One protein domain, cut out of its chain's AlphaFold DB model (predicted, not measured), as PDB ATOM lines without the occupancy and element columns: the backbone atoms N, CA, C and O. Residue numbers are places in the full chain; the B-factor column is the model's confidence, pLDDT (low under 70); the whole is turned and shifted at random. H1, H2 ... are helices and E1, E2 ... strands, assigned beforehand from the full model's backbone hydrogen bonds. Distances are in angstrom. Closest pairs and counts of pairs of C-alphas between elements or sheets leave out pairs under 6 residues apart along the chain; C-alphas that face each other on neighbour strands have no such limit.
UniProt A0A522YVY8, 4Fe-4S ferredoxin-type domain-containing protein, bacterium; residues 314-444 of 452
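AT A GLANCE: This is residues 314 to 444 of the 452 residues of the protein "4Fe-4S ferredoxin-type domain-containing protein" of bacterium (UniProt A0A522YVY8). One strongly twisted sheet of seven strands curls round the long helix H4, which packs on its one face, while the short helix H3 covers part of the other face. The four long strands E4 to E7 make the broad part of the sheet, and beyond the short strands E1 to E3 the small helices H1 and H2 with their loops make a head at the far end of the longest axis. The printed part has 131 residues with four named helices and seven named strands, in the order E1 E2 H1 H2 E3 H3 E4 E5 E6 E7 H4. The sheet is mixed, with the order E1 E2 E3 E4 E5 E6 E7, and the class is mixed, helices and strands. The whole is compact, with a radius of gyration of the C-alphas of 14.8 A, and spans 43 by 34 by 28 A.

IN THESE COORDINATES: The long strands are E4, residues 389 to 395, 19.7 A from first to last C-alpha; E5, residues 398 to 405, 22.0 A; E6, residues 408 to 415, 23.5 A; and E7, residues 418 to 423, 17.1 A. The short ones are E1, residues 323 to 326, with C-alpha 323 at (-46.591, -7.706, 16.515); E2, residues 344 to 348; and E3, residues 374 to 376. H4, residues 429 to 442, is the longest helix, 19.7 A, and ends with C-alpha 442 at (-39.463, 0.298, 4.146). H3 is residues 379 to 385, 10.1 A long. H1, residues 357 to 360, begins with C-alpha 357 at (-52.660, -10.620, 25.481), and H2 is residues 368 to 371.

HOW THE PARTS SIT: E4, E5, E6 and E7 form a meander, each strand the antiparallel neighbour of the one before, and each step is a hairpin. N 391 and O 402 of E4 and E5 are 2.8 A apart, N 401 and O 412 of E5 and E6 2.8 A, and N 413 and O 420 of E6 and E7 2.9 A, each within hydrogen-bond range. E3 is parallel to E4 at 43 degrees, with N 390 and O 374 2.8 A apart, and parallel to E2 at 43 degrees, with N 375 and O 347 2.8 A apart. E1 and E2 are an antiparallel hairpin, with N 324 and O 346 2.9 A apart. E2, H1, H2, E3 and E3, H3, E4 are strand-helix-strand units, two parallel neighbour strands with helices between, each with a right-handed crossover. H4 and H3 lie on opposite faces of the sheet, which gives three layers, helices on both faces of a sheet. The closest C-alphas of E5 and H4 are those of Val 401 and Met 434, 6.5 A apart. H3 is over E4 at a height over the sheet of 8.7 A and runs along the strands, at 1 degree to E4 on the local plane. H2 is on the sheet at a height of 7.6 A, and the closest C-alphas of E2 and H2 are those of Asn 347 and Gln 369, 6.4 A apart. H1 is not on the sheet but touches H2, with the closest C-alphas, those of Asp 359 and Pro 368, 6.1 A apart. Every O i to N i+4 pair is within hydrogen-bond range in H3 and H4, while H1 and H2 are too short for such a pair.

THE WHOLE: The two C-alphas farthest apart are those of Val 360 and Ala 418, at 43.7 A. The printed part has no cut. The link from E1 to E2 is long, residues 327 to 343. The mean pLDDT of the printed part is 91.3, and residues 424 to 426 are under 70.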
ATOM      1  N   CYS A 314     -43.964  -9.663  23.460       92.38
ATOM      2  CA  CYS A 314     -45.123  -9.290  22.649       92.38
ATOM      3  C   CYS A 314     -45.189 -10.013  21.296       92.38
ATOM      4  O   CYS A 314     -46.293 -10.207  20.793       92.38
ATOM      5  N   LEU A 315     -44.046 -10.430  20.738       90.81
ATOM      6  CA  LEU A 315     -43.976 -11.229  19.516       90.81
ATOM      7  C   LEU A 315     -44.437 -12.660  19.801       90.81
ATOM      8  O   LEU A 315     -45.317 -13.184  19.131       90.81
ATOM      9  N   SER A 316     -43.883 -13.271  20.853       87.50
ATOM     10  CA  SER A 316     -44.127 -14.681  21.181       87.50
ATOM     11  C   SER A 316     -45.530 -14.978  21.716       87.50
ATOM     12  O   SER A 316     -46.017 -16.092  21.552       87.50
ATOM     13  N   VAL A 317     -46.162 -14.004  22.382       91.56
ATOM     14  CA  VAL A 317     -47.485 -14.177  23.002       91.56
ATOM     15  C   VAL A 317     -48.621 -13.657  22.123       91.56
ATOM     16  O   VAL A 317     -49.779 -13.794  22.500       91.56
ATOM     17  N   CYS A 318     -48.342 -13.015  20.984       92.19
ATOM     18  CA  CYS A 318     -49.411 -12.527  20.116       92.19
ATOM     19  C   CYS A 318     -50.066 -13.712  19.389       92.19
ATOM     20  O   CYS A 318     -49.412 -14.313  18.537       92.19
ATOM     21  N   PRO A 319     -51.345 -14.038  19.661       89.44
ATOM     22  CA  PRO A 319     -51.992 -15.186  19.023       89.44
ATOM     23  C   PRO A 319     -52.153 -15.012  17.513       89.44
ATOM     24  O   PRO A 319     -52.152 -15.993  16.780       89.44
ATOM     25  N   ASN A 320     -52.257 -13.765  17.050       91.31
ATOM     26  CA  ASN A 320     -52.471 -13.450  15.642       91.31
ATOM     27  C   ASN A 320     -51.158 -13.158  14.899       91.31
ATOM     28  O   ASN A 320     -51.194 -12.809  13.727       91.31
ATOM     29  N   GLY A 321     -50.004 -13.210  15.582       90.56
ATOM     30  CA  GLY A 321     -48.720 -12.824  14.984       90.56
ATOM     31  C   GLY A 321     -48.667 -11.365  14.509       90.56
ATOM     32  O   GLY A 321     -47.905 -11.041  13.608       90.56
ATOM     33  N   ALA A 322     -49.486 -10.483  15.089       93.50
ATOM     34  CA  ALA A 322     -49.638  -9.101  14.634       93.50
ATOM     35  C   ALA A 322     -48.453  -8.196  15.005       93.50
ATOM     36  O   ALA A 322     -48.183  -7.216  14.318       93.50
ATOM     37  N   ASN A 323     -47.752  -8.491  16.102       93.44
ATOM     38  CA  ASN A 323     -46.591  -7.706  16.515       93.44
ATOM     39  C   ASN A 323     -45.354  -8.135  15.724       93.44
ATOM     40  O   ASN A 323     -45.082  -9.328  15.601       93.44
ATOM     41  N   PHE A 324     -44.564  -7.166  15.274       92.00
ATOM     42  CA  PHE A 324     -43.305  -7.401  14.576       92.00
ATOM     43  C   PHE A 324     -42.213  -6.449  15.065       92.00
ATOM     44  O   PHE A 324     -42.485  -5.414  15.679       92.00
ATOM     45  N   ALA A 325     -40.962  -6.823  14.810       92.38
ATOM     46  CA  ALA A 325     -39.798  -6.000  15.100       92.38
ATOM     47  C   ALA A 325     -39.231  -5.396  13.811       92.38
ATOM     48  O   ALA A 325     -39.281  -6.019  12.754       92.38
ATOM     49  N   TYR A 326     -38.653  -4.204  13.918       90.94
ATOM     50  CA  TYR A 326     -37.894  -3.553  12.852       90.94
ATOM     51  C   TYR A 326     -36.661  -2.861  13.441       90.94
ATOM     52  O   TYR A 326     -36.572  -2.633  14.652       90.94
ATOM     53  N   GLU A 327     -35.676  -2.573  12.595       91.38
ATOM     54  CA  GLU A 327     -34.442  -1.893  12.992       91.38
ATOM     55  C   GLU A 327     -34.218  -0.698  12.060       91.38
ATOM     56  O   GLU A 327     -33.830  -0.912  10.909       91.38
ATOM     57  N   PRO A 328     -34.455   0.541  12.531       88.81
ATOM     58  CA  PRO A 328     -34.130   1.740  11.768       88.81
ATOM     59  C   PRO A 328     -32.640   1.778  11.395       88.81
ATOM     60  O   PRO A 328     -31.786   1.303  12.153       88.81
ATOM     61  N   ALA A 329     -32.325   2.351  10.232       84.94
ATOM     62  CA  ALA A 329     -30.946   2.535   9.789       84.94
ATOM     63  C   ALA A 329     -30.162   3.459  10.742       84.94
ATOM     64  O   ALA A 329     -30.727   4.309  11.430       84.94
ATOM     65  N   ALA A 330     -28.838   3.296  10.788       80.75
ATOM     66  CA  ALA A 330     -27.989   4.140  11.626       80.75
ATOM     67  C   ALA A 330     -28.085   5.614  11.189       80.75
ATOM     68  O   ALA A 330     -27.937   5.918  10.010       80.75
ATOM     69  N   GLY A 331     -28.304   6.518  12.147       80.38
ATOM     70  CA  GLY A 331     -28.458   7.954  11.892       80.38
ATOM     71  C   GLY A 331     -29.902   8.412  11.665       80.38
ATOM     72  O   GLY A 331     -30.165   9.605  11.797       80.38
ATOM     73  N   GLU A 332     -30.845   7.497  11.414       85.31
ATOM     74  CA  GLU A 332     -32.274   7.823  11.402       85.31
ATOM     75  C   GLU A 332     -32.789   8.026  12.832       85.31
ATOM     76  O   GLU A 332     -32.499   7.238  13.738       85.31
ATOM     77  N   ALA A 333     -33.573   9.083  13.039       87.81
ATOM     78  CA  ALA A 333     -34.129   9.431  14.340       87.81
ATOM     79  C   ALA A 333     -35.577   9.931  14.206       87.81
ATOM     80  O   ALA A 333     -35.880  10.673  13.267       87.81
ATOM     81  N   PRO A 334     -36.476   9.553  15.132       90.88
ATOM     82  CA  PRO A 334     -37.804  10.143  15.203       90.88
ATOM     83  C   PRO A 334     -37.741  11.624  15.625       90.88
ATOM     84  O   PRO A 334     -36.721  12.086  16.144       90.88
ATOM     85  N   PRO A 335     -38.851  12.376  15.483       87.00
ATOM     86  CA  PRO A 335     -38.914  13.793  15.865       87.00
ATOM     87  C   PRO A 335     -38.580  14.066  17.338       87.00
ATOM     88  O   PRO A 335     -38.139  15.157  17.683       87.00
ATOM     89  N   GLU A 336     -38.786  13.072  18.203       84.25
ATOM     90  CA  GLU A 336     -38.542  13.142  19.648       84.25
ATOM     91  C   GLU A 336     -37.051  13.017  20.022       84.25
ATOM     92  O   GLU A 336     -36.690  13.189  21.186       84.25
ATOM     93  N   GLY A 337     -36.173  12.742  19.050       87.38
ATOM     94  CA  GLY A 337     -34.725  12.652  19.233       87.38
ATOM     95  C   GLY A 337     -34.155  11.264  18.947       87.38
ATOM     96  O   GLY A 337     -34.788  10.411  18.334       87.38
ATOM     97  N   THR A 338     -32.909  11.035  19.360       89.81
ATOM     98  CA  THR A 338     -32.177   9.797  19.060       89.81
ATOM     99  C   THR A 338     -32.759   8.584  19.787       89.81
ATOM    100  O   THR A 338     -32.945   8.609  21.004       89.81
ATOM    101  N   LEU A 339     -32.947   7.485  19.050       92.12
ATOM    102  CA  LEU A 339     -33.341   6.198  19.618       92.12
ATOM    103  C   LEU A 339     -32.252   5.626  20.527       92.12
ATOM    104  O   LEU A 339     -31.088   5.500  20.144       92.12
ATOM    105  N   LYS A 340     -32.652   5.194  21.719       92.19
ATOM    106  CA  LYS A 340     -31.785   4.505  22.684       92.19
ATOM    107  C   LYS A 340     -31.661   3.018  22.375       92.19
ATOM    108  O   LYS A 340     -30.716   2.369  22.829       92.19
ATOM    109  N   LYS A 341     -32.631   2.448  21.655       91.31
ATOM    110  CA  LYS A 341     -32.668   1.035  21.282       91.31
ATOM    111  C   LYS A 341     -32.632   0.899  19.767       91.31
ATOM    112  O   LYS A 341     -33.373   1.545  19.038       91.31
ATOM    113  N   ARG A 342     -31.784  -0.007  19.281       87.19
ATOM    114  CA  ARG A 342     -31.710  -0.312  17.845       87.19
ATOM    115  C   ARG A 342     -32.967  -1.023  17.344       87.19
ATOM    116  O   ARG A 342     -33.434  -0.748  16.249       87.19
ATOM    117  N   ARG A 343     -33.493  -1.961  18.133       91.00
ATOM    118  CA  ARG A 343     -34.699  -2.715  17.785       91.00
ATOM    119  C   ARG A 343     -35.932  -1.972  18.278       91.00
ATOM    120  O   ARG A 343     -36.021  -1.644  19.458       91.00
ATOM    121  N   GLN A 344     -36.884  -1.783  17.378       94.06
ATOM    122  CA  GLN A 344     -38.191  -1.199  17.643       94.06
ATOM    123  C   GLN A 344     -39.291  -2.219  17.331       94.06
ATOM    124  O   GLN A 344     -39.043  -3.239  16.684       94.06
ATOM    125  N   PHE A 345     -40.503  -1.956  17.818       94.38
ATOM    126  CA  PHE A 345     -41.656  -2.840  17.637       94.38
ATOM    127  C   PHE A 345     -42.834  -2.064  17.088       94.38
ATOM    128  O   PHE A 345     -43.012  -0.889  17.408       94.38
ATOM    129  N   ALA A 346     -43.634  -2.752  16.295       95.00
ATOM    130  CA  ALA A 346     -44.852  -2.248  15.700       95.00
ATOM    131  C   ALA A 346     -45.885  -3.374  15.600       95.00
ATOM    132  O   ALA A 346     -45.607  -4.532  15.930       95.00
ATOM    133  N   ASN A 347     -47.087  -3.015  15.176       93.75
ATOM    134  CA  ASN A 347     -48.222  -3.912  15.077       93.75
ATOM    135  C   ASN A 347     -48.891  -3.799  13.701       93.75
ATOM    136  O   ASN A 347     -49.073  -2.692  13.202       93.75
ATOM    137  N   PHE A 348     -49.275  -4.927  13.107       93.44
ATOM    138  CA  PHE A 348     -50.129  -4.975  11.923       93.44
ATOM    139  C   PHE A 348     -51.601  -4.926  12.317       93.44
ATOM    140  O   PHE A 348     -52.118  -5.857  12.943       93.44
ATOM    141  N   ALA A 349     -52.282  -3.859  11.904       94.25
ATOM    142  CA  ALA A 349     -53.703  -3.644  12.152       94.25
ATOM    143  C   ALA A 349     -54.563  -4.784  11.595       94.25
ATOM    144  O   ALA A 349     -55.521  -5.201  12.242       94.25
ATOM    145  N   ASP A 350     -54.164  -5.314  10.438       91.81
ATOM    146  CA  ASP A 350     -54.797  -6.396   9.686       91.81
ATOM    147  C   ASP A 350     -54.978  -7.661  10.530       91.81
ATOM    148  O   ASP A 350     -55.974  -8.372  10.406       91.81
ATOM    149  N   PHE A 351     -54.016  -7.934  11.415       92.94
ATOM    150  CA  PHE A 351     -54.024  -9.111  12.280       92.94
ATOM    151  C   PHE A 351     -54.390  -8.768  13.726       92.94
ATOM    152  O   PHE A 351     -54.768  -9.651  14.496       92.94
ATOM    153  N   CYS A 352     -54.281  -7.508  14.146       93.94
ATOM    154  CA  CYS A 352     -54.549  -7.116  15.523       93.94
ATOM    155  C   CYS A 352     -56.034  -6.856  15.781       93.94
ATOM    156  O   CYS A 352     -56.604  -5.856  15.342       93.94
ATOM    157  N   ASN A 353     -56.629  -7.706  16.615       91.25
ATOM    158  CA  ASN A 353     -57.987  -7.550  17.134       91.25
ATOM    159  C   ASN A 353     -58.028  -6.899  18.531       91.25
ATOM    160  O   ASN A 353     -59.014  -7.052  19.243       91.25
ATOM    161  N   ASP A 354     -56.934  -6.255  18.951       91.44
ATOM    162  CA  ASP A 354     -56.794  -5.583  20.248       91.44
ATOM    163  C   ASP A 354     -57.116  -6.476  21.471       91.44
ATOM    164  O   ASP A 354     -57.482  -5.986  22.533       91.44
ATOM    165  N   CYS A 355     -56.890  -7.796  21.373       90.69
ATOM    166  CA  CYS A 355     -57.179  -8.756  22.455       90.69
ATOM    167  C   CYS A 355     -56.389  -8.550  23.764       90.69
ATOM    168  O   CYS A 355     -56.653  -9.234  24.749       90.69
ATOM    169  N   GLY A 356     -55.371  -7.685  23.779       91.50
ATOM    170  CA  GLY A 356     -54.632  -7.327  24.993       91.50
ATOM    171  C   GLY A 356     -53.668  -8.386  25.541       91.50
ATOM    172  O   GLY A 356     -52.944  -8.096  26.491       91.50
ATOM    173  N   ASN A 357     -53.553  -9.579  24.942       93.31
ATOM    174  CA  ASN A 357     -52.660 -10.620  25.481       93.31
ATOM    175  C   ASN A 357     -51.190 -10.157  25.558       93.31
ATOM    176  O   ASN A 357     -50.462 -10.494  26.489       93.31
ATOM    177  N   CYS A 358     -50.749  -9.333  24.603       94.00
ATOM    178  CA  CYS A 358     -49.402  -8.770  24.639       94.00
ATOM    179  C   CYS A 358     -49.191  -7.713  25.732       94.00
ATOM    180  O   CYS A 358     -48.051  -7.551  26.153       94.00
ATOM    181  N   ASP A 359     -50.243  -7.059  26.234       94.00
ATOM    182  CA  ASP A 359     -50.161  -6.169  27.397       94.00
ATOM    183  C   ASP A 359     -49.975  -6.965  28.690       94.00
ATOM    184  O   ASP A 359     -49.040  -6.709  29.449       94.00
ATOM    185  N   VAL A 360     -50.782  -8.016  28.877       92.12
ATOM    186  CA  VAL A 360     -50.724  -8.896  30.057       92.12
ATOM    187  C   VAL A 360     -49.296  -9.373  30.335       92.12
ATOM    188  O   VAL A 360     -48.858  -9.373  31.482       92.12
ATOM    189  N   PHE A 361     -48.537  -9.737  29.296       93.62
ATOM    190  CA  PHE A 361     -47.151 -10.203  29.436       93.62
ATOM    191  C   PHE A 361     -46.081  -9.127  29.198       93.62
ATOM    192  O   PHE A 361     -44.890  -9.410  29.391       93.62
ATOM    193  N   CYS A 362     -46.464  -7.917  28.783       95.00
ATOM    194  CA  CYS A 362     -45.537  -6.800  28.662       95.00
ATOM    195  C   CYS A 362     -45.048  -6.406  30.064       95.00
ATOM    196  O   CYS A 362     -45.877  -6.214  30.950       95.00
ATOM    197  N   PRO A 363     -43.728  -6.295  30.301       95.31
ATOM    198  CA  PRO A 363     -43.205  -5.815  31.581       95.31
ATOM    199  C   PRO A 363     -43.515  -4.332  31.828       95.31
ATOM    200  O   PRO A 363     -43.518  -3.908  32.977       95.31
ATOM    201  N   GLU A 364     -43.760  -3.562  30.770       96.06
ATOM    202  CA  GLU A 364     -44.151  -2.149  30.813       96.06
ATOM    203  C   GLU A 364     -45.679  -2.005  30.736       96.06
ATOM    204  O   GLU A 364     -46.375  -2.907  30.247       96.06
ATOM    205  N   ASP A 365     -46.197  -0.877  31.207       93.81
ATOM    206  CA  ASP A 365     -47.628  -0.575  31.278       93.81
ATOM    207  C   ASP A 365     -48.138   0.107  29.995       93.81
ATOM    208  O   ASP A 365     -47.410   0.838  29.333       93.81
ATOM    209  N   GLY A 366     -49.379  -0.174  29.584       91.31
ATOM    210  CA  GLY A 366     -50.032   0.485  28.441       91.31
ATOM    211  C   GLY A 366     -50.210  -0.362  27.176       91.31
ATOM    212  O   GLY A 366     -50.972   0.034  26.299       91.31
ATOM    213  N   GLY A 367     -49.578  -1.535  27.084       93.38
ATOM    214  CA  GLY A 367     -49.869  -2.529  26.046       93.38
ATOM    215  C   GLY A 367     -49.278  -2.250  24.650       93.38
ATOM    216  O   GLY A 367     -49.542  -1.207  24.047       93.38
ATOM    217  N   PRO A 368     -48.520  -3.195  24.057       95.25
ATOM    218  CA  PRO A 368     -47.946  -3.024  22.721       95.25
ATOM    219  C   PRO A 368     -48.974  -2.744  21.621       95.25
ATOM    220  O   PRO A 368     -48.708  -1.927  20.748       95.25
ATOM    221  N   GLN A 369     -50.154  -3.365  21.690       93.69
ATOM    222  CA  GLN A 369     -51.229  -3.187  20.710       93.69
ATOM    223  C   GLN A 369     -51.786  -1.754  20.662       93.69
ATOM    224  O   GLN A 369     -52.333  -1.355  19.637       93.69
ATOM    225  N   LEU A 370     -51.638  -0.987  21.749       92.69
ATOM    226  CA  LEU A 370     -52.135   0.389  21.864       92.69
ATOM    227  C   LEU A 370     -51.025   1.432  21.701       92.69
ATOM    228  O   LEU A 370     -51.261   2.493  21.133       92.69
ATOM    229  N   ARG A 371     -49.830   1.162  22.242       95.38
ATOM    230  CA  ARG A 371     -48.741   2.152  22.314       95.38
ATOM    231  C   ARG A 371     -47.787   2.114  21.131       95.38
ATOM    232  O   ARG A 371     -47.158   3.128  20.851       95.38
ATOM    233  N   LYS A 372     -47.612   0.961  20.477       96.06
ATOM    234  CA  LYS A 372     -46.642   0.828  19.382       96.06
ATOM    235  C   LYS A 372     -47.224   1.297  18.048       96.06
ATOM    236  O   LYS A 372     -48.434   1.187  17.856       96.06
ATOM    237  N   PRO A 373     -46.374   1.790  17.121       95.81
ATOM    238  CA  PRO A 373     -46.814   2.175  15.791       95.81
ATOM    239  C   PRO A 373     -47.625   1.059  15.138       95.81
ATOM    240  O   PRO A 373     -47.233  -0.112  15.160       95.81
ATOM    241  N   ARG A 374     -48.750   1.446  14.547       95.88
ATOM    242  CA  ARG A 374     -49.663   0.540  13.865       95.88
ATOM    243  C   ARG A 374     -49.540   0.715  12.362       95.88
ATOM    244  O   ARG A 374     -49.612   1.844  11.882       95.88
ATOM    245  N   PHE A 375     -49.391  -0.388  11.641       95.94
ATOM    246  CA  PHE A 375     -49.305  -0.410  10.187       95.94
ATOM    247  C   PHE A 375     -50.460  -1.185   9.576       95.94
ATOM    248  O   PHE A 375     -50.872  -2.213  10.107       95.94
ATOM    249  N   PHE A 376     -50.959  -0.684   8.456       95.31
ATOM    250  CA  PHE A 376     -52.012  -1.304   7.667       95.31
ATOM    251  C   PHE A 376     -51.411  -1.904   6.400       95.31
ATOM    252  O   PHE A 376     -50.522  -1.296   5.804       95.31
ATOM    253  N   GLY A 377     -51.900  -3.070   5.981       91.56
ATOM    254  CA  GLY A 377     -51.473  -3.731   4.747       91.56
ATOM    255  C   GLY A 377     -52.079  -3.126   3.478       91.56
ATOM    256  O   GLY A 377     -51.566  -3.356   2.386       91.56
ATOM    257  N   SER A 378     -53.151  -2.333   3.592       92.31
ATOM    258  CA  SER A 378     -53.778  -1.664   2.447       92.31
ATOM    259  C   SER A 378     -54.393  -0.309   2.803       92.31
ATOM    260  O   SER A 378     -54.826  -0.063   3.934       92.31
ATOM    261  N   LEU A 379     -54.492   0.566   1.797       93.94
ATOM    262  CA  LEU A 379     -55.179   1.852   1.923       93.94
ATOM    263  C   LEU A 379     -56.673   1.683   2.245       93.94
ATOM    264  O   LEU A 379     -57.241   2.488   2.980       93.94
ATOM    265  N   GLU A 380     -57.318   0.656   1.689       95.19
ATOM    266  CA  GLU A 380     -58.730   0.346   1.943       95.19
ATOM    267  C   GLU A 380     -58.973   0.008   3.418       95.19
ATOM    268  O   GLU A 380     -59.896   0.547   4.038       95.19
ATOM    269  N   LEU A 381     -58.111  -0.830   4.003       93.25
ATOM    270  CA  LEU A 381     -58.203  -1.177   5.415       93.25
ATOM    271  C   LEU A 381     -57.941   0.046   6.300       93.25
ATOM    272  O   LEU A 381     -58.723   0.324   7.203       93.25
ATOM    273  N   TRP A 382     -56.903   0.835   6.002       96.12
ATOM    274  CA  TRP A 382     -56.608   2.061   6.754       96.12
ATOM    275  C   TRP A 382     -57.795   3.044   6.771       96.12
ATOM    276  O   TRP A 382     -58.100   3.638   7.812       96.12
ATOM    277  N   LYS A 383     -58.506   3.190   5.643       94.94
ATOM    278  CA  LYS A 383     -59.705   4.041   5.533       94.94
ATOM    279  C   LYS A 383     -60.898   3.501   6.324       94.94
ATOM    280  O   LYS A 383     -61.618   4.291   6.923       94.94
ATOM    281  N   SER A 384     -61.124   2.189   6.304       95.06
ATOM    282  CA  SER A 384     -62.325   1.565   6.885       95.06
ATOM    283  C   SER A 384     -62.223   1.266   8.384       95.06
ATOM    284  O   SER A 384     -63.243   1.225   9.063       95.06
ATOM    285  N   ASP A 385     -61.013   1.077   8.910       93.12
ATOM    286  CA  ASP A 385     -60.778   0.619  10.284       93.12
ATOM    287  C   ASP A 385     -60.943   1.714  11.357       93.12
ATOM    288  O   ASP A 385     -61.357   1.441  12.483       93.12
ATOM    289  N   GLY A 386     -60.627   2.965  11.013       89.88
ATOM    290  CA  GLY A 386     -60.793   4.135  11.883       89.88
ATOM    291  C   GLY A 386     -59.752   4.309  12.999       89.88
ATOM    292  O   GLY A 386     -59.654   5.405  13.550       89.88
ATOM    293  N   ARG A 387     -58.933   3.296  13.323       94.25
ATOM    294  CA  ARG A 387     -57.893   3.400  14.368       94.25
ATOM    295  C   ARG A 387     -56.680   4.198  13.859       94.25
ATOM    296  O   ARG A 387     -56.430   4.264  12.653       94.25
ATOM    297  N   ASP A 388     -55.934   4.824  14.769       96.00
ATOM    298  CA  ASP A 388     -54.690   5.537  14.436       96.00
ATOM    299  C   ASP A 388     -53.628   4.573  13.878       96.00
ATOM    300  O   ASP A 388     -53.525   3.422  14.305       96.00
ATOM    301  N   GLY A 389     -52.814   5.049  12.935       96.75
ATOM    302  CA  GLY A 389     -51.739   4.270  12.321       96.75
ATOM    303  C   GLY A 389     -51.415   4.689  10.891       96.75
ATOM    304  O   GLY A 389     -51.881   5.720  10.400       96.75
ATOM    305  N   PHE A 390     -50.589   3.883  10.227       97.06
ATOM    306  CA  PHE A 390     -49.898   4.248   8.995       97.06
ATOM    307  C   PHE A 390     -50.084   3.194   7.899       97.06
ATOM    308  O   PHE A 390     -49.929   2.002   8.142       97.06
ATOM    309  N   PHE A 391     -50.355   3.624   6.675       96.06
ATOM    310  CA  PHE A 391     -50.208   2.809   5.472       96.06
ATOM    311  C   PHE A 391     -49.041   3.364   4.649       96.06
ATOM    312  O   PHE A 391     -48.950   4.579   4.452       96.06
ATOM    313  N   LEU A 392     -48.140   2.482   4.217       93.94
ATOM    314  CA  LEU A 392     -46.939   2.814   3.451       93.94
ATOM    315  C   LEU A 392     -47.036   2.159   2.075       93.94
ATOM    316  O   LEU A 392     -47.283   0.959   1.995       93.94
ATOM    317  N   GLU A 393     -46.791   2.915   1.011       90.00
ATOM    318  CA  GLU A 393     -46.782   2.394  -0.360       90.00
ATOM    319  C   GLU A 393     -45.566   2.888  -1.150       90.00
ATOM    320  O   GLU A 393     -45.137   4.036  -1.012       90.00
ATOM    321  N   ARG A 394     -45.040   2.009  -2.011       89.06
ATOM    322  CA  ARG A 394     -44.073   2.315  -3.072       89.06
ATOM    323  C   ARG A 394     -44.764   2.102  -4.414       89.06
ATOM    324  O   ARG A 394     -45.022   0.962  -4.789       89.06
ATOM    325  N   ALA A 395     -45.069   3.182  -5.126       86.94
ATOM    326  CA  ALA A 395     -45.742   3.125  -6.423       86.94
ATOM    327  C   ALA A 395     -45.267   4.262  -7.334       86.94
ATOM    328  O   ALA A 395     -45.066   5.386  -6.878       86.94
ATOM    329  N   ASP A 396     -45.084   3.965  -8.623       86.38
ATOM    330  CA  ASP A 396     -44.730   4.946  -9.662       86.38
ATOM    331  C   ASP A 396     -43.492   5.804  -9.332       86.38
ATOM    332  O   ASP A 396     -43.447   7.003  -9.603       86.38
ATOM    333  N   GLY A 397     -42.481   5.198  -8.697       88.00
ATOM    334  CA  GLY A 397     -41.257   5.896  -8.280       88.00
ATOM    335  C   GLY A 397     -41.437   6.864  -7.104       88.00
ATOM    336  O   GLY A 397     -40.518   7.626  -6.801       88.00
ATOM    337  N   ALA A 398     -42.594   6.836  -6.441       91.88
ATOM    338  CA  ALA A 398     -42.893   7.622  -5.256       91.88
ATOM    339  C   ALA A 398     -43.153   6.730  -4.039       91.88
ATOM    340  O   ALA A 398     -43.651   5.605  -4.143       91.88
ATOM    341  N   GLU A 399     -42.856   7.276  -2.867       94.12
ATOM    342  CA  GLU A 399     -43.216   6.689  -1.583       94.12
ATOM    343  C   GLU A 399     -44.286   7.546  -0.919       94.12
ATOM    344  O   GLU A 399     -44.052   8.721  -0.619       94.12
ATOM    345  N   THR A 400     -45.463   6.968  -0.687       94.75
ATOM    346  CA  THR A 400     -46.553   7.653   0.015       94.75
ATOM    347  C   THR A 400     -46.748   7.043   1.399       94.75
ATOM    348  O   THR A 400     -46.770   5.826   1.570       94.75
ATOM    349  N   VAL A 401     -46.949   7.904   2.392       96.06
ATOM    350  CA  VAL A 401     -47.414   7.541   3.731       96.06
ATOM    351  C   VAL A 401     -48.783   8.159   3.944       96.06
ATOM    352  O   VAL A 401     -48.933   9.380   3.860       96.06
ATOM    353  N   HIS A 402     -49.765   7.329   4.268       96.12
ATOM    354  CA  HIS A 402     -51.053   7.754   4.805       96.12
ATOM    355  C   HIS A 402     -51.019   7.541   6.314       96.12
ATOM    356  O   HIS A 402     -50.802   6.422   6.765       96.12
ATOM    357  N   GLY A 403     -51.174   8.605   7.099       96.44
ATOM    358  CA  GLY A 403     -51.079   8.559   8.556       96.44
ATOM    359  C   GLY A 403     -52.354   9.067   9.209       96.44
ATOM    360  O   GLY A 403     -52.869  10.110   8.818       96.44
ATOM    361  N   ARG A 404     -52.849   8.356  10.222       96.44
ATOM    362  CA  ARG A 404     -53.879   8.837  11.145       96.44
ATOM    363  C   ARG A 404     -53.250   8.961  12.527       96.44
ATOM    364  O   ARG A 404     -52.798   7.957  13.072       96.44
ATOM    365  N   ILE A 405     -53.145  10.184  13.042       94.31
ATOM    366  CA  ILE A 405     -52.486  10.488  14.320       94.31
ATOM    367  C   ILE A 405     -53.427  11.358  15.146       94.31
ATOM    368  O   ILE A 405     -53.800  12.452  14.708       94.31
ATOM    369  N   ALA A 406     -53.804  10.876  16.330       92.62
ATOM    370  CA  ALA A 406     -54.801  11.488  17.201       92.62
ATOM    371  C   ALA A 406     -56.118  11.784  16.455       92.62
ATOM    372  O   ALA A 406     -56.680  12.876  16.567       92.62
ATOM    373  N   GLY A 407     -56.571  10.834  15.627       93.62
ATOM    374  CA  GLY A 407     -57.793  10.948  14.827       93.62
ATOM    375  C   GLY A 407     -57.718  11.911  13.635       93.62
ATOM    376  O   GLY A 407     -58.721  12.104  12.952       93.62
ATOM    377  N   ARG A 408     -56.559  12.523  13.358       94.31
ATOM    378  CA  ARG A 408     -56.361  13.422  12.208       94.31
ATOM    379  C   ARG A 408     -55.613  12.719  11.091       94.31
ATOM    380  O   ARG A 408     -54.630  12.029  11.348       94.31
ATOM    381  N   GLU A 409     -56.061  12.928   9.859       95.19
ATOM    382  CA  GLU A 409     -55.472  12.307   8.674       95.19
ATOM    383  C   GLU A 409     -54.421  13.203   8.009       95.19
ATOM    384  O   GLU A 409     -54.587  14.418   7.862       95.19
ATOM    385  N   TYR A 410     -53.334  12.562   7.587       95.44
ATOM    386  CA  TYR A 410     -52.168  13.160   6.957       95.44
ATOM    387  C   TYR A 410     -51.723  12.307   5.775       95.44
ATOM    388  O   TYR A 410     -51.850  11.080   5.777       95.44
ATOM    389  N   ARG A 411     -51.125  12.956   4.782       95.94
ATOM    390  CA  ARG A 411     -50.451  12.303   3.665       95.94
ATOM    391  C   ARG A 411     -49.108  12.971   3.414       95.94
ATOM    392  O   ARG A 411     -49.026  14.194   3.313       95.94
ATOM    393  N   LEU A 412     -48.079  12.144   3.301       95.81
ATOM    394  CA  LEU A 412     -46.731  12.521   2.894       95.81
ATOM    395  C   LEU A 412     -46.424  11.762   1.607       95.81
ATOM    396  O   LEU A 412     -46.548  10.543   1.599       95.81
ATOM    397  N   ARG A 413     -46.026  12.449   0.540       95.62
ATOM    398  CA  ARG A 413     -45.553  11.812  -0.695       95.62
ATOM    399  C   ARG A 413     -44.147  12.300  -1.002       95.62
ATOM    400  O   ARG A 413     -43.909  13.505  -1.035       95.62
ATOM    401  N   VAL A 414     -43.225  11.369  -1.212       95.06
ATOM    402  CA  VAL A 414     -41.820  11.646  -1.521       95.06
ATOM    403  C   VAL A 414     -41.509  11.114  -2.914       95.06
ATOM    404  O   VAL A 414     -41.698   9.930  -3.177       95.06
ATOM    405  N   THR A 415     -41.030  11.989  -3.799       94.00
ATOM    406  CA  THR A 415     -40.605  11.639  -5.164       94.00
ATOM    407  C   THR A 415     -39.197  12.180  -5.389       94.00
ATOM    408  O   THR A 415     -39.005  13.378  -5.607       94.00
ATOM    409  N   GLY A 416     -38.184  11.318  -5.279       89.25
ATOM    410  CA  GLY A 416     -36.787  11.759  -5.243       89.25
ATOM    411  C   GLY A 416     -36.544  12.729  -4.080       89.25
ATOM    412  O   GLY A 416     -36.707  12.359  -2.921       89.25
ATOM    413  N   ALA A 417     -36.178  13.977  -4.385       88.50
ATOM    414  CA  ALA A 417     -35.992  15.036  -3.386       88.50
ATOM    415  C   ALA A 417     -37.265  15.863  -3.100       88.50
ATOM    416  O   ALA A 417     -37.277  16.659  -2.161       88.50
ATOM    417  N   ALA A 418     -38.324  15.714  -3.904       92.69
ATOM    418  CA  ALA A 418     -39.565  16.465  -3.734       92.69
ATOM    419  C   ALA A 418     -40.435  15.846  -2.632       92.69
ATOM    420  O   ALA A 418     -40.625  14.629  -2.596       92.69
ATOM    421  N   VAL A 419     -40.983  16.693  -1.754       93.75
ATOM    422  CA  VAL A 419     -41.831  16.281  -0.628       93.75
ATOM    423  C   VAL A 419     -43.153  17.041  -0.669       93.75
ATOM    424  O   VAL A 419     -43.187  18.255  -0.474       93.75
ATOM    425  N   GLU A 420     -44.247  16.316  -0.868       94.31
ATOM    426  CA  GLU A 420     -45.612  16.834  -0.813       94.31
ATOM    427  C   GLU A 420     -46.267  16.444   0.515       94.31
ATOM    428  O   GLU A 420     -46.161  15.303   0.975       94.31
ATOM    429  N   ARG A 421     -46.956  17.401   1.141       94.44
ATOM    430  CA  ARG A 421     -47.600  17.244   2.449       94.44
ATOM    431  C   ARG A 421     -49.042  17.724   2.363       94.44
ATOM    432  O   ARG A 421     -49.287  18.835   1.903       94.44
ATOM    433  N   SER A 422     -49.986  16.925   2.846       92.69
ATOM    434  CA  SER A 422     -51.386  17.339   2.998       92.69
ATOM    435  C   SER A 422     -51.972  16.818   4.307       92.69
ATOM    436  O   SER A 422     -51.688  15.686   4.692       92.69
ATOM    437  N   GLY A 423     -52.797  17.617   4.982       86.94
ATOM    438  CA  GLY A 423     -53.411  17.276   6.269       86.94
ATOM    439  C   GLY A 423     -53.600  18.509   7.154       86.94
ATOM    440  O   GLY A 423     -53.179  19.606   6.796       86.94
ATOM    441  N   ALA A 424     -54.234  18.332   8.312       67.00
ATOM    442  CA  ALA A 424     -54.723  19.427   9.161       67.00
ATOM    443  C   ALA A 424     -53.685  20.046  10.132       67.00
ATOM    444  O   ALA A 424     -54.078  20.755  11.060       67.00
ATOM    445  N   ALA A 425     -52.386  19.760   9.989       66.50
ATOM    446  CA  ALA A 425     -51.370  20.233  10.939       66.50
ATOM    447  C   ALA A 425     -50.804  21.607  10.570       66.50
ATOM    448  O   ALA A 425     -50.478  21.878   9.415       66.50
ATOM    449  N   THR A 426     -50.624  22.441  11.594       60.62
ATOM    450  CA  THR A 426     -49.858  23.691  11.535       60.62
ATOM    451  C   THR A 426     -48.378  23.488  11.878       60.62
ATOM    452  O   THR A 426     -47.578  24.381  11.606       60.62
ATOM    453  N   ASP A 427     -47.990  22.337  12.445       75.19
ATOM    454  CA  ASP A 427     -46.608  21.984  12.784       75.19
ATOM    455  C   ASP A 427     -46.058  20.807  11.948       75.19
ATOM    456  O   ASP A 427     -46.781  20.016  11.342       75.19
ATOM    457  N   GLY A 428     -44.727  20.722  11.847       85.50
ATOM    458  CA  GLY A 428     -44.039  19.731  11.008       85.50
ATOM    459  C   GLY A 428     -43.894  18.339  11.636       85.50
ATOM    460  O   GLY A 428     -43.420  17.423  10.963       85.50
ATOM    461  N   ALA A 429     -44.275  18.166  12.906       90.56
ATOM    462  CA  ALA A 429     -43.988  16.958  13.680       90.56
ATOM    463  C   ALA A 429     -44.673  15.686  13.133       90.56
ATOM    464  O   ALA A 429     -43.971  14.683  12.978       90.56
ATOM    465  N   PRO A 430     -45.969  15.695  12.744       93.62
ATOM    466  CA  PRO A 430     -46.608  14.527  12.130       93.62
ATOM    467  C   PRO A 430     -45.893  14.062  10.857       93.62
ATOM    468  O   PRO A 430     -45.631  12.873  10.683       93.62
ATOM    469  N   PHE A 431     -45.505  15.003   9.992       94.94
ATOM    470  CA  PHE A 431     -44.804  14.690   8.746       94.94
ATOM    471  C   PHE A 431     -43.384  14.174   8.992       94.94
ATOM    472  O   PHE A 431     -42.939  13.283   8.273       94.94
ATOM    473  N   ALA A 432     -42.685  14.688  10.006       94.31
ATOM    474  CA  ALA A 432     -41.371  14.184  10.396       94.31
ATOM    475  C   ALA A 432     -41.453  12.755  10.965       94.31
ATOM    476  O   ALA A 432     -40.618  11.916  10.635       94.31
ATOM    477  N   LEU A 433     -42.492  12.441  11.751       95.06
ATOM    478  CA  LEU A 433     -42.751  11.077  12.223       95.06
ATOM    479  C   LEU A 433     -43.048  10.127  11.056       95.06
ATOM    480  O   LEU A 433     -42.496   9.031  10.999       95.06
ATOM    481  N   MET A 434     -43.906  10.550  10.124       95.56
ATOM    482  CA  MET A 434     -44.242   9.771   8.928       95.56
ATOM    483  C   MET A 434     -43.008   9.506   8.061       95.56
ATOM    484  O   MET A 434     -42.827   8.378   7.611       95.56
ATOM    485  N   ASP A 435     -42.146  10.507   7.857       94.50
ATOM    486  CA  ASP A 435     -40.902  10.343   7.097       94.50
ATOM    487  C   ASP A 435     -39.930   9.378   7.785       94.50
ATOM    488  O   ASP A 435     -39.360   8.504   7.132       94.50
ATOM    489  N   PHE A 436     -39.797   9.478   9.111       94.81
ATOM    490  CA  PHE A 436     -38.998   8.540   9.892       94.81
ATOM    491  C   PHE A 436     -39.529   7.106   9.764       94.81
ATOM    492  O   PHE A 436     -38.771   6.205   9.416       94.81
ATOM    493  N   LEU A 437     -40.826   6.874  10.006       94.06
ATOM    494  CA  LEU A 437     -41.418   5.533   9.940       94.06
ATOM    495  C   LEU A 437     -41.333   4.937   8.532       94.06
ATOM    496  O   LEU A 437     -41.059   3.746   8.401       94.06
ATOM    497  N   ARG A 438     -41.504   5.757   7.488       92.25
ATOM    498  CA  ARG A 438     -41.313   5.360   6.086       92.25
ATOM    499  C   ARG A 438     -39.936   4.739   5.876       92.25
ATOM    500  O   ARG A 438     -39.862   3.588   5.463       92.25
ATOM    501  N   LYS A 439     -38.866   5.459   6.220       90.19
ATOM    502  CA  LYS A 439     -37.481   4.977   6.075       90.19
ATOM    503  C   LYS A 439     -37.203   3.793   6.995       90.19
ATOM    504  O   LYS A 439     -36.738   2.744   6.566       90.19
ATOM    505  N   ALA A 440     -37.557   3.931   8.272       89.19
ATOM    506  CA  ALA A 440     -37.293   2.934   9.302       89.19
ATOM    507  C   ALA A 440     -37.941   1.575   9.018       89.19
ATOM    508  O   ALA A 440     -37.450   0.561   9.507       89.19
ATOM    509  N   VAL A 441     -39.045   1.549   8.273       86.56
ATOM    510  CA  VAL A 441     -39.797   0.330   7.991       86.56
ATOM    511  C   VAL A 441     -39.578  -0.165   6.563       86.56
ATOM    512  O   VAL A 441     -39.298  -1.351   6.399       86.56
ATOM    513  N   LEU A 442     -39.648   0.705   5.546       82.06
ATOM    514  CA  LEU A 442     -39.463   0.298   4.146       82.06
ATOM    515  C   LEU A 442     -38.014  -0.077   3.812       82.06
ATOM    516  O   LEU A 442     -37.800  -0.893   2.914       82.06
ATOM    517  N   ASP A 443     -37.042   0.491   4.528       81.00
ATOM    518  CA  ASP A 443     -35.616   0.198   4.335       81.00
ATOM    519  C   ASP A 443     -35.071  -0.762   5.399       81.00
ATOM    520  O   ASP A 443     -33.888  -1.108   5.391       81.00
ATOM    521  N   SER A 444     -35.917  -1.216   6.335       73.94
ATOM    522  CA  SER A 444     -35.475  -2.138   7.378       73.94
ATOM    523  C   SER A 444     -35.201  -3.518   6.776       73.94
ATOM    524  O   SER A 444     -36.132  -4.189   6.324       73.94
TER     525      SER A 444